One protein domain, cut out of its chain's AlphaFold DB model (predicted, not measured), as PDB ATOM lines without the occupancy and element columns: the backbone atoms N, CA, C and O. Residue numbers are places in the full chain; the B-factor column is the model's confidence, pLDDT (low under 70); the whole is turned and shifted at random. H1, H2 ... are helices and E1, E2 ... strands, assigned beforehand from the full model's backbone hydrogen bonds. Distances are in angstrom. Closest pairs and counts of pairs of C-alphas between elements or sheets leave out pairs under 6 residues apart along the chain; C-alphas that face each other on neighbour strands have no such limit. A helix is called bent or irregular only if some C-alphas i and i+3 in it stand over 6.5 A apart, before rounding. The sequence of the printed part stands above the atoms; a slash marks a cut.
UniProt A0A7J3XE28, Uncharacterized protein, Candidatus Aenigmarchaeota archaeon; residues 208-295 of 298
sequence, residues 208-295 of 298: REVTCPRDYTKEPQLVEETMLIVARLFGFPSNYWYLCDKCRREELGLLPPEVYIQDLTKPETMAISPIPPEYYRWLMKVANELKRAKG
ATOM      1  N   ARG A 208     -46.212  10.975  50.221       92.88
ATOM      2  CA  ARG A 208     -47.038  11.253  51.396       92.88
ATOM      3  C   ARG A 208     -46.294  12.166  52.357       92.88
ATOM      4  O   ARG A 208     -45.069  12.211  52.353       92.88
ATOM      5  N   GLU A 209     -47.038  12.866  53.197       93.88
ATOM      6  CA  GLU A 209     -46.462  13.618  54.309       93.88
ATOM      7  C   GLU A 209     -46.121  12.648  55.448       93.88
ATOM      8  O   GLU A 209     -46.990  11.921  55.932       93.88
ATOM      9  N   VAL A 210     -44.855  12.619  55.857       88.88
ATOM     10  CA  VAL A 210     -44.364  11.813  56.981       88.88
ATOM     11  C   VAL A 210     -43.862  12.754  58.066       88.88
ATOM     12  O   VAL A 210     -43.248  13.780  57.783       88.88
ATOM     13  N   THR A 211     -44.155  12.414  59.320       92.44
ATOM     14  CA  THR A 211     -43.631  13.138  60.482       92.44
ATOM     15  C   THR A 211     -42.299  12.521  60.876       92.44
ATOM     16  O   THR A 211     -42.245  11.335  61.194       92.44
ATOM     17  N   CYS A 212     -41.237  13.320  60.845       88.50
ATOM     18  CA  CYS A 212     -39.908  12.903  61.264       88.50
ATOM     19  C   CYS A 212     -39.938  12.453  62.736       88.50
ATOM     20  O   CYS A 212     -40.405  13.211  63.589       88.50
ATOM     21  N   PRO A 213     -39.426  11.259  63.077       86.75
ATOM     22  CA  PRO A 213     -39.459  10.760  64.452       86.75
ATOM     23  C   PRO A 213     -38.518  11.519  65.403       86.75
ATOM     24  O   PRO A 213     -38.607  11.336  66.614       86.75
ATOM     25  N   ARG A 214     -37.609  12.349  64.872       87.50
ATOM     26  CA  ARG A 214     -36.582  13.063  65.645       87.50
ATOM     27  C   ARG A 214     -37.011  14.456  66.074       87.50
ATOM     28  O   ARG A 214     -36.931  14.789  67.252       87.50
ATOM     29  N   ASP A 215     -37.463  15.265  65.125       90.88
ATOM     30  CA  ASP A 215     -37.814  16.669  65.354       90.88
ATOM     31  C   ASP A 215     -39.300  16.968  65.108       90.88
ATOM     32  O   ASP A 215     -39.723  18.116  65.231       90.88
ATOM     33  N   TYR A 216     -40.098  15.944  64.777       91.44
ATOM     34  CA  TYR A 216     -41.522  16.043  64.441       91.44
ATOM     35  C   TYR A 216     -41.828  16.964  63.252       91.44
ATOM     36  O   TYR A 216     -42.991  17.304  63.012       91.44
ATOM     37  N   THR A 217     -40.810  17.334  62.467       93.69
ATOM     38  CA  THR A 217     -40.998  18.088  61.231       93.69
ATOM     39  C   THR A 217     -41.738  17.213  60.229       93.69
ATOM     40  O   THR A 217     -41.414  16.040  60.032       93.69
ATOM     41  N   LYS A 218     -42.753  17.786  59.585       93.62
ATOM     42  CA  LYS A 218     -43.487  17.117  58.518       93.62
ATOM     43  C   LYS A 218     -42.839  17.403  57.177       93.62
ATOM     44  O   LYS A 218     -42.675  18.564  56.811       93.62
ATOM     45  N   GLU A 219     -42.509  16.352  56.442       93.12
ATOM     46  CA  GLU A 219     -41.942  16.474  55.106       93.12
ATOM     47  C   GLU A 219     -42.569  15.474  54.133       93.12
ATOM     48  O   GLU A 219     -42.946  14.362  54.519       93.12
ATOM     49  N   PRO A 220     -42.672  15.843  52.848       94.19
ATOM     50  CA  PRO A 220     -43.067  14.913  51.808       94.19
ATOM     51  C   PRO A 220     -41.970  13.864  51.580       94.19
ATOM     52  O   PRO A 220     -40.807  14.189  51.324       94.19
ATOM     53  N   GLN A 221     -42.360  12.595  51.634       93.12
ATOM     54  CA  GLN A 221     -41.498  11.434  51.426       93.12
ATOM     55  C   GLN A 221     -42.172  10.407  50.513       93.12
ATOM     56  O   GLN A 221     -43.384  10.444  50.284       93.12
ATOM     57  N   LEU A 222     -41.376   9.476  49.983       90.44
ATOM     58  CA  LEU A 222     -41.886   8.340  49.218       90.44
ATOM     59  C   LEU A 222     -42.788   7.472  50.108       90.44
ATOM     60  O   LEU A 222     -42.504   7.277  51.289       90.44
ATOM     61  N   VAL A 223     -43.873   6.941  49.543       87.19
ATOM     62  CA  VAL A 223     -44.639   5.870  50.207       87.19
ATOM     63  C   VAL A 223     -43.796   4.600  50.320       87.19
ATOM     64  O   VAL A 223     -42.851   4.423  49.550       87.19
ATOM     65  N   GLU A 224     -44.161   3.700  51.231       81.00
ATOM     66  CA  GLU A 224     -43.420   2.477  51.539       81.00
ATOM     67  C   GLU A 224     -43.091   1.648  50.299       81.00
ATOM     68  O   GLU A 224     -41.959   1.197  50.159       81.00
ATOM     69  N   GLU A 225     -44.032   1.477  49.366       79.38
ATOM     70  CA  GLU A 225     -43.783   0.650  48.184       79.38
ATOM     71  C   GLU A 225     -42.698   1.256  47.287       79.38
ATOM     72  O   GLU A 225     -41.776   0.560  46.867       79.38
ATOM     73  N   THR A 226     -42.776   2.565  47.022       84.62
ATOM     74  CA  THR A 226     -41.773   3.287  46.227       84.62
ATOM     75  C   THR A 226     -40.438   3.349  46.965       84.62
ATOM     76  O   THR A 226     -39.387   3.124  46.369       84.62
ATOM     77  N   MET A 227     -40.481   3.613  48.267       85.44
ATOM     78  CA  MET A 227     -39.321   3.688  49.142       85.44
ATOM     79  C   MET A 227     -38.560   2.364  49.188       85.44
ATOM     80  O   MET A 227     -37.346   2.390  49.067       85.44
ATOM     81  N   LEU A 228     -39.236   1.215  49.283       78.88
ATOM     82  CA  LEU A 228     -38.590  -0.104  49.303       78.88
ATOM     83  C   LEU A 228     -37.840  -0.409  48.001       78.88
ATOM     84  O   LEU A 228     -36.745  -0.970  48.043       78.88
ATOM     85  N   ILE A 229     -38.395  -0.011  46.850       80.62
ATOM     86  CA  ILE A 229     -37.709  -0.144  45.556       80.62
ATOM     87  C   ILE A 229     -36.425   0.676  45.560       80.62
ATOM     88  O   ILE A 229     -35.357   0.160  45.239       80.62
ATOM     89  N   VAL A 230     -36.528   1.955  45.930       83.31
ATOM     90  CA  VAL A 230     -35.373   2.854  45.926       83.31
ATOM     91  C   VAL A 230     -34.360   2.417  46.992       83.31
ATOM     92  O   VAL A 230     -33.183   2.313  46.694       83.31
ATOM     93  N   ALA A 231     -34.776   2.040  48.197       82.56
ATOM     94  CA  ALA A 231     -33.884   1.533  49.239       82.56
ATOM     95  C   ALA A 231     -33.075   0.318  48.760       82.56
ATOM     96  O   ALA A 231     -31.860   0.284  48.924       82.56
ATOM     97  N   ARG A 232     -33.723  -0.635  48.078       75.50
ATOM     98  CA  ARG A 232     -33.051  -1.821  47.530       75.50
ATOM     99  C   ARG A 232     -32.042  -1.488  46.432       75.50
ATOM    100  O   ARG A 232     -31.040  -2.183  46.307       75.50
ATOM    101  N   LEU A 233     -32.311  -0.459  45.630       80.69
ATOM    102  CA  LEU A 233     -31.407  -0.015  44.567       80.69
ATOM    103  C   LEU A 233     -30.205   0.779  45.106       80.69
ATOM    104  O   LEU A 233     -29.162   0.789  44.460       80.69
ATOM    105  N   PHE A 234     -30.349   1.447  46.256       75.06
ATOM    106  CA  PHE A 234     -29.365   2.404  46.776       75.06
ATOM    107  C   PHE A 234     -28.608   1.901  48.012       75.06
ATOM    108  O   PHE A 234     -27.590   2.482  48.364       75.06
ATOM    109  N   GLY A 235     -29.087   0.844  48.675       70.12
ATOM    110  CA  GLY A 235     -28.442   0.278  49.862       70.12
ATOM    111  C   GLY A 235     -28.450   1.199  51.086       70.12
ATOM    112  O   GLY A 235     -27.697   0.955  52.019       70.12
ATOM    113  N   PHE A 236     -29.273   2.255  51.094       74.06
ATOM    114  CA  PHE A 236     -29.378   3.146  52.250       74.06
ATOM    115  C   PHE A 236     -30.049   2.448  53.440       74.06
ATOM    116  O   PHE A 236     -30.975   1.652  53.225       74.06
ATOM    117  N   PRO A 237     -29.658   2.790  54.681       70.69
ATOM    118  CA  PRO A 237     -30.287   2.244  55.876       70.69
ATOM    119  C   PRO A 237     -31.778   2.611  55.927       70.69
ATOM    120  O   PRO A 237     -32.229   3.601  55.348       70.69
ATOM    121  N   SER A 238     -32.585   1.793  56.598       71.50
ATOM    122  CA  SER A 238     -34.044   1.966  56.651       71.50
ATOM    123  C   SER A 238     -34.450   3.310  57.268       71.50
ATOM    124  O   SER A 238     -35.329   3.990  56.733       71.50
ATOM    125  N   ASN A 239     -33.778   3.733  58.342       76.44
ATOM    126  CA  ASN A 239     -34.048   4.981  59.061       76.44
ATOM    127  C   ASN A 239     -33.859   6.247  58.205       76.44
ATOM    128  O   ASN A 239     -34.614   7.211  58.361       76.44
ATOM    129  N   TYR A 240     -32.935   6.235  57.240       86.44
ATOM    130  CA  TYR A 240     -32.684   7.340  56.312       86.44
ATOM    131  C   TYR A 240     -33.959   7.814  55.607       86.44
ATOM    132  O   TYR A 240     -34.173   9.014  55.392       86.44
ATOM    133  N   TRP A 241     -34.843   6.879  55.265       86.31
ATOM    134  CA  TRP A 241     -36.046   7.197  54.514       86.31
ATOM    135  C   TRP A 241     -37.094   7.936  55.336       86.31
ATOM    136  O   TRP A 241     -37.846   8.696  54.741       86.31
ATOM    137  N   TYR A 242     -37.077   7.809  56.667       88.25
ATOM    138  CA  TYR A 242     -38.085   8.377  57.568       88.25
ATOM    139  C   TYR A 242     -37.675   9.707  58.221       88.25
ATOM    140  O   TYR A 242     -38.531  10.423  58.740       88.25
ATOM    141  N   LEU A 243     -36.394  10.082  58.174       89.88
ATOM    142  CA  LEU A 243     -35.895  11.345  58.737       89.88
ATOM    143  C   LEU A 243     -36.248  12.570  57.873       89.88
ATOM    144  O   LEU A 243     -36.451  12.454  56.669       89.88
ATOM    145  N   CYS A 244     -36.307  13.768  58.454       93.06
ATOM    146  CA  CYS A 244     -36.371  15.012  57.675       93.06
ATOM    147  C   CYS A 244     -35.002  15.352  57.051       93.06
ATOM    148  O   CYS A 244     -33.962  14.846  57.482       93.06
ATOM    149  N   ASP A 245     -34.967  16.249  56.060       92.62
ATOM    150  CA  ASP A 245     -33.728  16.683  55.390       92.62
ATOM    151  C   ASP A 245     -32.699  17.309  56.352       92.62
ATOM    152  O   ASP A 245     -31.499  17.329  56.063       92.62
ATOM    153  N   LYS A 246     -33.154  17.863  57.481       92.12
ATOM    154  CA  LYS A 246     -32.278  18.378  58.539       92.12
ATOM    155  C   LYS A 246     -31.631  17.230  59.322       92.12
ATOM    156  O   LYS A 246     -30.408  17.134  59.325       92.12
ATOM    157  N   CYS A 247     -32.434  16.333  59.895       90.31
ATOM    158  CA  CYS A 247     -31.945  15.195  60.678       90.31
ATOM    159  C   CYS A 247     -31.077  14.237  59.852       90.31
ATOM    160  O   CYS A 247     -30.076  13.756  60.363       90.31
ATOM    161  N   ARG A 248     -31.372  14.017  58.559       90.31
ATOM    162  CA  ARG A 248     -30.486  13.232  57.670       90.31
ATOM    163  C   ARG A 248     -29.064  13.789  57.630       90.31
ATOM    164  O   ARG A 248     -28.104  13.032  57.720       90.31
ATOM    165  N   ARG A 249     -28.935  15.113  57.511       86.25
ATOM    166  CA  ARG A 249     -27.634  15.784  57.428       86.25
ATOM    167  C   ARG A 249     -26.917  15.821  58.768       86.25
ATOM    168  O   ARG A 249     -25.712  15.622  58.798       86.25
ATOM    169  N   GLU A 250     -27.644  16.099  59.845       83.75
ATOM    170  CA  GLU A 250     -27.063  16.239  61.184       83.75
ATOM    171  C   GLU A 250     -26.704  14.887  61.817       83.75
ATOM    172  O   GLU A 250     -25.659  14.788  62.451       83.75
ATOM    173  N   GLU A 251     -27.534  13.854  61.639       84.44
ATOM    174  CA  GLU A 251     -27.354  12.551  62.299       84.44
ATOM    175  C   GLU A 251     -26.629  11.530  61.422       84.44
ATOM    176  O   GLU A 251     -25.776  10.804  61.922       84.44
ATOM    177  N   LEU A 252     -26.959  11.466  60.128       81.00
ATOM    178  CA  LEU A 252     -26.390  10.463  59.220       81.00
ATOM    179  C   LEU A 252     -25.284  11.033  58.324       81.00
ATOM    180  O   LEU A 252     -24.621  10.286  57.615       81.00
ATOM    181  N   GLY A 253     -25.101  12.357  58.288       81.19
ATOM    182  CA  GLY A 253     -24.214  12.990  57.308       81.19
ATOM    183  C   GLY A 253     -24.679  12.796  55.858       81.19
ATOM    184  O   GLY A 253     -23.895  12.990  54.929       81.19
ATOM    185  N   LEU A 254     -25.947  12.424  55.646       84.56
ATOM    186  CA  LEU A 254     -26.500  12.098  54.333       84.56
ATOM    187  C   LEU A 254     -27.329  13.255  53.762       84.56
ATOM    188  O   LEU A 254     -28.037  13.978  54.470       84.56
ATOM    189  N   LEU A 255     -27.258  13.423  52.443       88.00
ATOM    190  CA  LEU A 255     -28.069  14.375  51.684       88.00
ATOM    191  C   LEU A 255     -29.525  13.888  51.529       88.00
ATOM    192  O   LEU A 255     -29.846  12.742  51.828       88.00
ATOM    193  N   PRO A 256     -30.450  14.741  51.062       90.50
ATOM    194  CA  PRO A 256     -31.809  14.311  50.744       90.50
ATOM    195  C   PRO A 256     -31.871  13.256  49.617       90.50
ATOM    196  O   PRO A 256     -31.062  13.324  48.684       90.50
ATOM    197  N   PRO A 257     -32.876  12.353  49.610       90.12
ATOM    198  CA  PRO A 257     -32.990  11.283  48.612       90.12
ATOM    199  C   PRO A 257     -32.969  11.765  47.169       90.12
ATOM    200  O   PRO A 257     -32.303  11.171  46.326       90.12
ATOM    201  N   GLU A 258     -33.642  12.876  46.873       91.19
ATOM    202  CA  GLU A 258     -33.697  13.425  45.522       91.19
ATOM    203  C   GLU A 258     -32.331  13.857  44.968       91.19
ATOM    204  O   GLU A 258     -32.181  13.941  43.750       91.19
ATOM    205  N   VAL A 259     -31.350  14.138  45.837       87.44
ATOM    206  CA  VAL A 259     -29.995  14.531  45.430       87.44
ATOM    207  C   VAL A 259     -29.215  13.300  44.989       87.44
ATOM    208  O   VAL A 259     -28.727  13.271  43.864       87.44
ATOM    209  N   TYR A 260     -29.200  12.245  45.806       85.81
ATOM    210  CA  TYR A 260     -28.539  10.983  45.455       85.81
ATOM    211  C   TYR A 260     -29.155  10.322  44.226       85.81
ATOM    212  O   TYR A 260     -28.436   9.863  43.340       85.81
ATOM    213  N   ILE A 261     -30.489  10.302  44.144       88.50
ATOM    214  CA  ILE A 261     -31.185   9.741  42.984       88.50
ATOM    215  C   ILE A 261     -30.793  10.508  41.717       88.50
ATOM    216  O   ILE A 261     -30.520   9.892  40.690       88.50
ATOM    217  N   GLN A 262     -30.715  11.841  41.786       85.94
ATOM    218  CA  GLN A 262     -30.305  12.646  40.642       85.94
ATOM    219  C   GLN A 262     -28.842  12.401  40.263       85.94
ATOM    220  O   GLN A 262     -28.551  12.259  39.075       85.94
ATOM    221  N   ASP A 263     -27.943  12.349  41.244       83.19
ATOM    222  CA  ASP A 263     -26.521  12.134  40.998       83.19
ATOM    223  C   ASP A 263     -26.267  10.801  40.305       83.19
ATOM    224  O   ASP A 263     -25.515  10.797  39.342       83.19
ATOM    225  N   LEU A 264     -26.958   9.722  40.689       80.00
ATOM    226  CA  LEU A 264     -26.816   8.416  40.034       80.00
ATOM    227  C   LEU A 264     -27.410   8.358  38.624       80.00
ATOM    228  O   LEU A 264     -26.969   7.548  37.809       80.00
ATOM    229  N   THR A 265     -28.378   9.221  38.312       82.12
ATOM    230  CA  THR A 265     -28.969   9.325  36.966       82.12
ATOM    231  C   THR A 265     -28.145  10.176  35.994       82.12
ATOM    232  O   THR A 265     -28.578  10.397  34.863       82.12
ATOM    233  N   LYS A 266     -26.968  10.670  36.403       82.88
ATOM    234  CA  LYS A 266     -26.057  11.387  35.505       82.88
ATOM    235  C   LYS A 266     -25.364  10.407  34.544       82.88
ATOM    236  O   LYS A 266     -25.013   9.304  34.960       82.88
ATOM    237  N   PRO A 267     -25.127  10.777  33.272       80.06
ATOM    238  CA  PRO A 267     -24.484   9.885  32.303       80.06
ATOM    239  C   PRO A 267     -23.154   9.290  32.790       80.06
ATOM    240  O   PRO A 267     -22.857   8.130  32.514       80.06
ATOM    241  N   GLU A 268     -22.378  10.067  33.546       78.81
ATOM    242  CA  GLU A 268     -21.063   9.684  34.061       78.81
ATOM    243  C   GLU A 268     -21.151   8.605  35.152       78.81
ATOM    244  O   GLU A 268     -20.303   7.718  35.214       78.81
ATOM    245  N   THR A 269     -22.188   8.643  35.992       77.12
ATOM    246  CA  THR A 269     -22.408   7.678  37.083       77.12
ATOM    247  C   THR A 269     -23.195   6.456  36.624       77.12
ATOM    248  O   THR A 269     -22.975   5.358  37.129       77.12
ATOM    249  N   MET A 270     -24.084   6.620  35.639       76.88
ATOM    250  CA  MET A 270     -24.882   5.531  35.067       76.88
ATOM    251  C   MET A 270     -24.010   4.400  34.510       76.88
ATOM    252  O   MET A 270     -24.391   3.236  34.598       76.88
ATOM    253  N   ALA A 271     -22.839   4.731  33.958       68.81
ATOM    254  CA  ALA A 271     -21.921   3.764  33.359       68.81
ATOM    255  C   ALA A 271     -21.268   2.807  34.375       68.81
ATOM    256  O   ALA A 271     -20.824   1.726  33.990       68.81
ATOM    257  N   ILE A 272     -21.198   3.200  35.651       72.94
ATOM    258  CA  ILE A 272     -20.518   2.453  36.723       72.94
ATOM    259  C   ILE A 272     -21.471   1.996  37.836       72.94
ATOM    260  O   ILE A 272     -21.051   1.316  38.771       72.94
ATOM    261  N   SER A 273     -22.743   2.380  37.760       75.44
ATOM    262  CA  SER A 273     -23.739   2.083  38.784       75.44
ATOM    263  C   SER A 273     -24.303   0.662  38.616       75.44
ATOM    264  O   SER A 273     -24.610   0.255  37.494       75.44
ATOM    265  N   PRO A 274     -24.497  -0.093  39.717       73.75
ATOM    266  CA  PRO A 274     -25.078  -1.438  39.686       73.75
ATOM    267  C   PRO A 274     -26.593  -1.441  39.404       73.75
ATOM    268  O   PRO A 274     -27.208  -2.506  39.346       73.75
ATOM    269  N   ILE A 275     -27.211  -0.264  39.250       78.50
ATOM    270  CA  ILE A 275     -28.642  -0.110  38.979       78.50
ATOM    271  C   ILE A 275     -28.945  -0.541  37.533       78.50
ATOM    272  O   ILE A 275     -28.327  -0.013  36.601       78.50
ATOM    273  N   PRO A 276     -29.924  -1.442  37.313       80.38
ATOM    274  CA  PRO A 276     -30.293  -1.858  35.967       80.38
ATOM    275  C   PRO A 276     -30.768  -0.669  35.101       80.38
ATOM    276  O   PRO A 276     -31.527   0.177  35.595       80.38
ATOM    277  N   PRO A 277     -30.355  -0.580  33.817       79.50
ATOM    278  CA  PRO A 277     -30.613   0.578  32.958       79.50
ATOM    279  C   PRO A 277     -32.081   1.007  32.840       79.50
ATOM    280  O   PRO A 277     -32.384   2.195  32.697       79.50
ATOM    281  N   GLU A 278     -33.002   0.051  32.918       81.81
ATOM    282  CA  GLU A 278     -34.442   0.261  32.838       81.81
ATOM    283  C   GLU A 278     -34.994   1.161  33.958       81.81
ATOM    284  O   GLU A 278     -35.994   1.850  33.747       81.81
ATOM    285  N   TYR A 279     -34.316   1.249  35.110       84.62
ATOM    286  CA  TYR A 279     -34.780   2.051  36.245       84.62
ATOM    287  C   TYR A 279     -34.386   3.528  36.164       84.62
ATOM    288  O   TYR A 279     -35.030   4.345  36.819       84.62
ATOM    289  N   TYR A 280     -33.389   3.934  35.367       86.75
ATOM    290  CA  TYR A 280     -32.901   5.325  35.395       86.75
ATOM    291  C   TYR A 280     -33.966   6.348  34.999       86.75
ATOM    292  O   TYR A 280     -34.089   7.401  35.626       86.75
ATOM    293  N   ARG A 281     -34.792   6.030  33.995       87.31
ATOM    294  CA  ARG A 281     -35.900   6.906  33.591       87.31
ATOM    295  C   ARG A 281     -36.909   7.089  34.722       87.31
ATOM    296  O   ARG A 281     -37.396   8.199  34.939       87.31
ATOM    297  N   TRP A 282     -37.216   6.008  35.426       90.88
ATOM    298  CA  TRP A 282     -38.129   6.020  36.558       90.88
ATOM    299  C   TRP A 282     -37.540   6.767  37.758       90.88
ATOM    300  O   TRP A 282     -38.201   7.642  38.311       90.88
ATOM    301  N   LEU A 283     -36.275   6.521  38.095       90.44
ATOM    302  CA  LEU A 283     -35.553   7.211  39.165       90.44
ATOM    303  C   LEU A 283     -35.494   8.727  38.942       90.44
ATOM    304  O   LEU A 283     -35.750   9.494  39.869       90.44
ATOM    305  N   MET A 284     -35.278   9.184  37.705       90.56
ATOM    306  CA  MET A 284     -35.376  10.613  37.381       90.56
ATOM    307  C   MET A 284     -36.767  11.184  37.683       90.56
ATOM    308  O   MET A 284     -36.881  12.291  38.213       90.56
ATOM    309  N   LYS A 285     -37.841  10.442  37.376       93.25
ATOM    310  CA  LYS A 285     -39.207  10.852  37.735       93.25
ATOM    311  C   LYS A 285     -39.378  10.897  39.255       93.25
ATOM    312  O   LYS A 285     -39.913  11.879  39.752       93.25
ATOM    313  N   VAL A 286     -38.868   9.902  39.988       92.75
ATOM    314  CA  VAL A 286     -38.915   9.858  41.463       92.75
ATOM    315  C   VAL A 286     -38.248  11.095  42.069       92.75
ATOM    316  O   VAL A 286     -38.855  11.774  42.898       92.75
ATOM    317  N   ALA A 287     -37.035  11.432  41.622       92.94
ATOM    318  CA  ALA A 287     -36.318  12.615  42.093       92.94
ATOM    319  C   ALA A 287     -37.098  13.908  41.812       92.94
ATOM    320  O   ALA A 287     -37.176  14.789  42.668       92.94
ATOM    321  N   ASN A 288     -37.703  14.025  40.627       93.19
ATOM    322  CA  ASN A 288     -38.484  15.201  40.255       93.19
ATOM    323  C   ASN A 288     -39.780  15.331  41.066       93.19
ATOM    324  O   ASN A 288     -40.086  16.432  41.517       93.19
ATOM    325  N   GLU A 289     -40.514  14.239  41.297       94.62
ATOM    326  CA  GLU A 289     -41.728  14.258  42.127       94.62
ATOM    327  C   GLU A 289     -41.412  14.628  43.582       94.62
ATOM    328  O   GLU A 289     -42.101  15.465  44.164       94.62
ATOM    329  N   LEU A 290     -40.323  14.098  44.154       92.25
ATOM    330  CA  LEU A 290     -39.855  14.505  45.485       92.25
ATOM    331  C   LEU A 290     -39.517  15.998  45.538       92.25
ATOM    332  O   LEU A 290     -39.923  16.693  46.468       92.25
ATOM    333  N   LYS A 291     -38.808  16.519  44.527       92.00
ATOM    334  CA  LYS A 291     -38.487  17.950  44.456       92.00
ATOM    335  C   LYS A 291     -39.731  18.818  44.335       92.00
ATOM    336  O   LYS A 291     -39.797  19.828  45.030       92.00
ATOM    337  N   ARG A 292     -40.704  18.440  43.500       94.00
ATOM    338  CA  ARG A 292     -41.982  19.163  43.384       94.00
ATOM    339  C   ARG A 292     -42.736  19.172  44.702       94.00
ATOM    340  O   ARG A 292     -43.143  20.233  45.156       94.00
ATOM    341  N   ALA A 293     -42.853  18.017  45.353       93.06
ATOM    342  CA  ALA A 293     -43.536  17.920  46.637       93.06
ATOM    343  C   ALA A 293     -42.866  18.786  47.718       93.06
ATOM    344  O   ALA A 293     -43.555  19.388  48.535       93.06
ATOM    345  N   LYS A 294     -41.532  18.910  47.682       92.81
ATOM    346  CA  LYS A 294     -40.747  19.797  48.560       92.81
ATOM    347  C   LYS A 294     -40.727  21.271  48.120       92.81
ATOM    348  O   LYS A 294     -40.031  22.069  48.742       92.81
ATOM    349  N   GLY A 295     -41.404  21.642  47.031       90.88
ATOM    350  CA  GLY A 295     -41.377  23.002  46.476       90.88
ATOM    351  C   GLY A 295     -40.026  23.425  45.877       90.88
ATOM    352  O   GLY A 295     -39.784  24.612  45.681       90.88
TER     353      GLY A 295
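What this domain is: This is residues 208 to 295 of the 298 residues of an uncharacterized protein of Candidatus Aenigmarchaeota archaeon (UniProt A0A7J3XE28). What do the parts build? A small two-stranded hairpin, E1 and E2, sits by the last residues of the longest helix, H6; H4 packs beside H6, running opposite ways, and H1 lies near both. Short H5 lies at the end away from the hairpin. What is its make-up? The printed part has 88 residues, mostly helix, in the order E1, E2, then H1 to H6; the strands are antiparallel. It is compact, with a radius of gyration of the C-alphas of 12.8 A, and elongated, 38 by 23 by 22 A.

Where its parts are: Where are the strands? E1 is residues 208 to 211, from C-alpha 208 at (-47.038, 11.253, 51.396); E2 is residues 218 to 222, 12.9 A long. Where are the helices? H6, residues 277 to 293, is 25.6 A long, ends at C-alpha 293 (-43.536, 17.920, 46.637) and is only just irregular: C-alphas 278 and 281 are 6.8 A apart. H1 is residues 224 to 234, 14.8 A; H2 238 to 241; H3 245 to 251; H4 257 to 264, 11.0 A; H5 267 to 270.

How they stand to each other: How does the hairpin pair? N 210 and O 219 are within hydrogen-bond range at 2.9 A, and E2's closest C-alpha pair with H6 is Pro 220 and Ala 293, 6.0 A. What touches H6? H4 does, closest at the C-alphas of Glu 258 and Ala 287, 4.4 A, at a shallow tilt of 34 degrees, only just short of steep, opposite ways. Where are the others? H1 is near H4, with 9 pairs of C-alphas within 10 A, and near H6, with 8. H2 is close to but not clearly touching H3, closest at the C-alphas of Tyr 240 and Arg 248, 6.4 A; so is H5 to H4, at Leu 264 and Met 270, 6.1 A. Are the helix backbones complete? Every O i to N i+4 pair is within range in H1 and H4, 2 of 3 in H3 and 11 of 13 in H6; H2 and H5 are too short for such a pair.

The domain as a whole: How far does it reach? The two C-alphas farthest apart, Tyr 216 and Ala 271, are 38.7 A apart. Is it continuous and confident? The printed part has no cut and no long link; mean pLDDT is 85.6, and residue 271 alone is under 70.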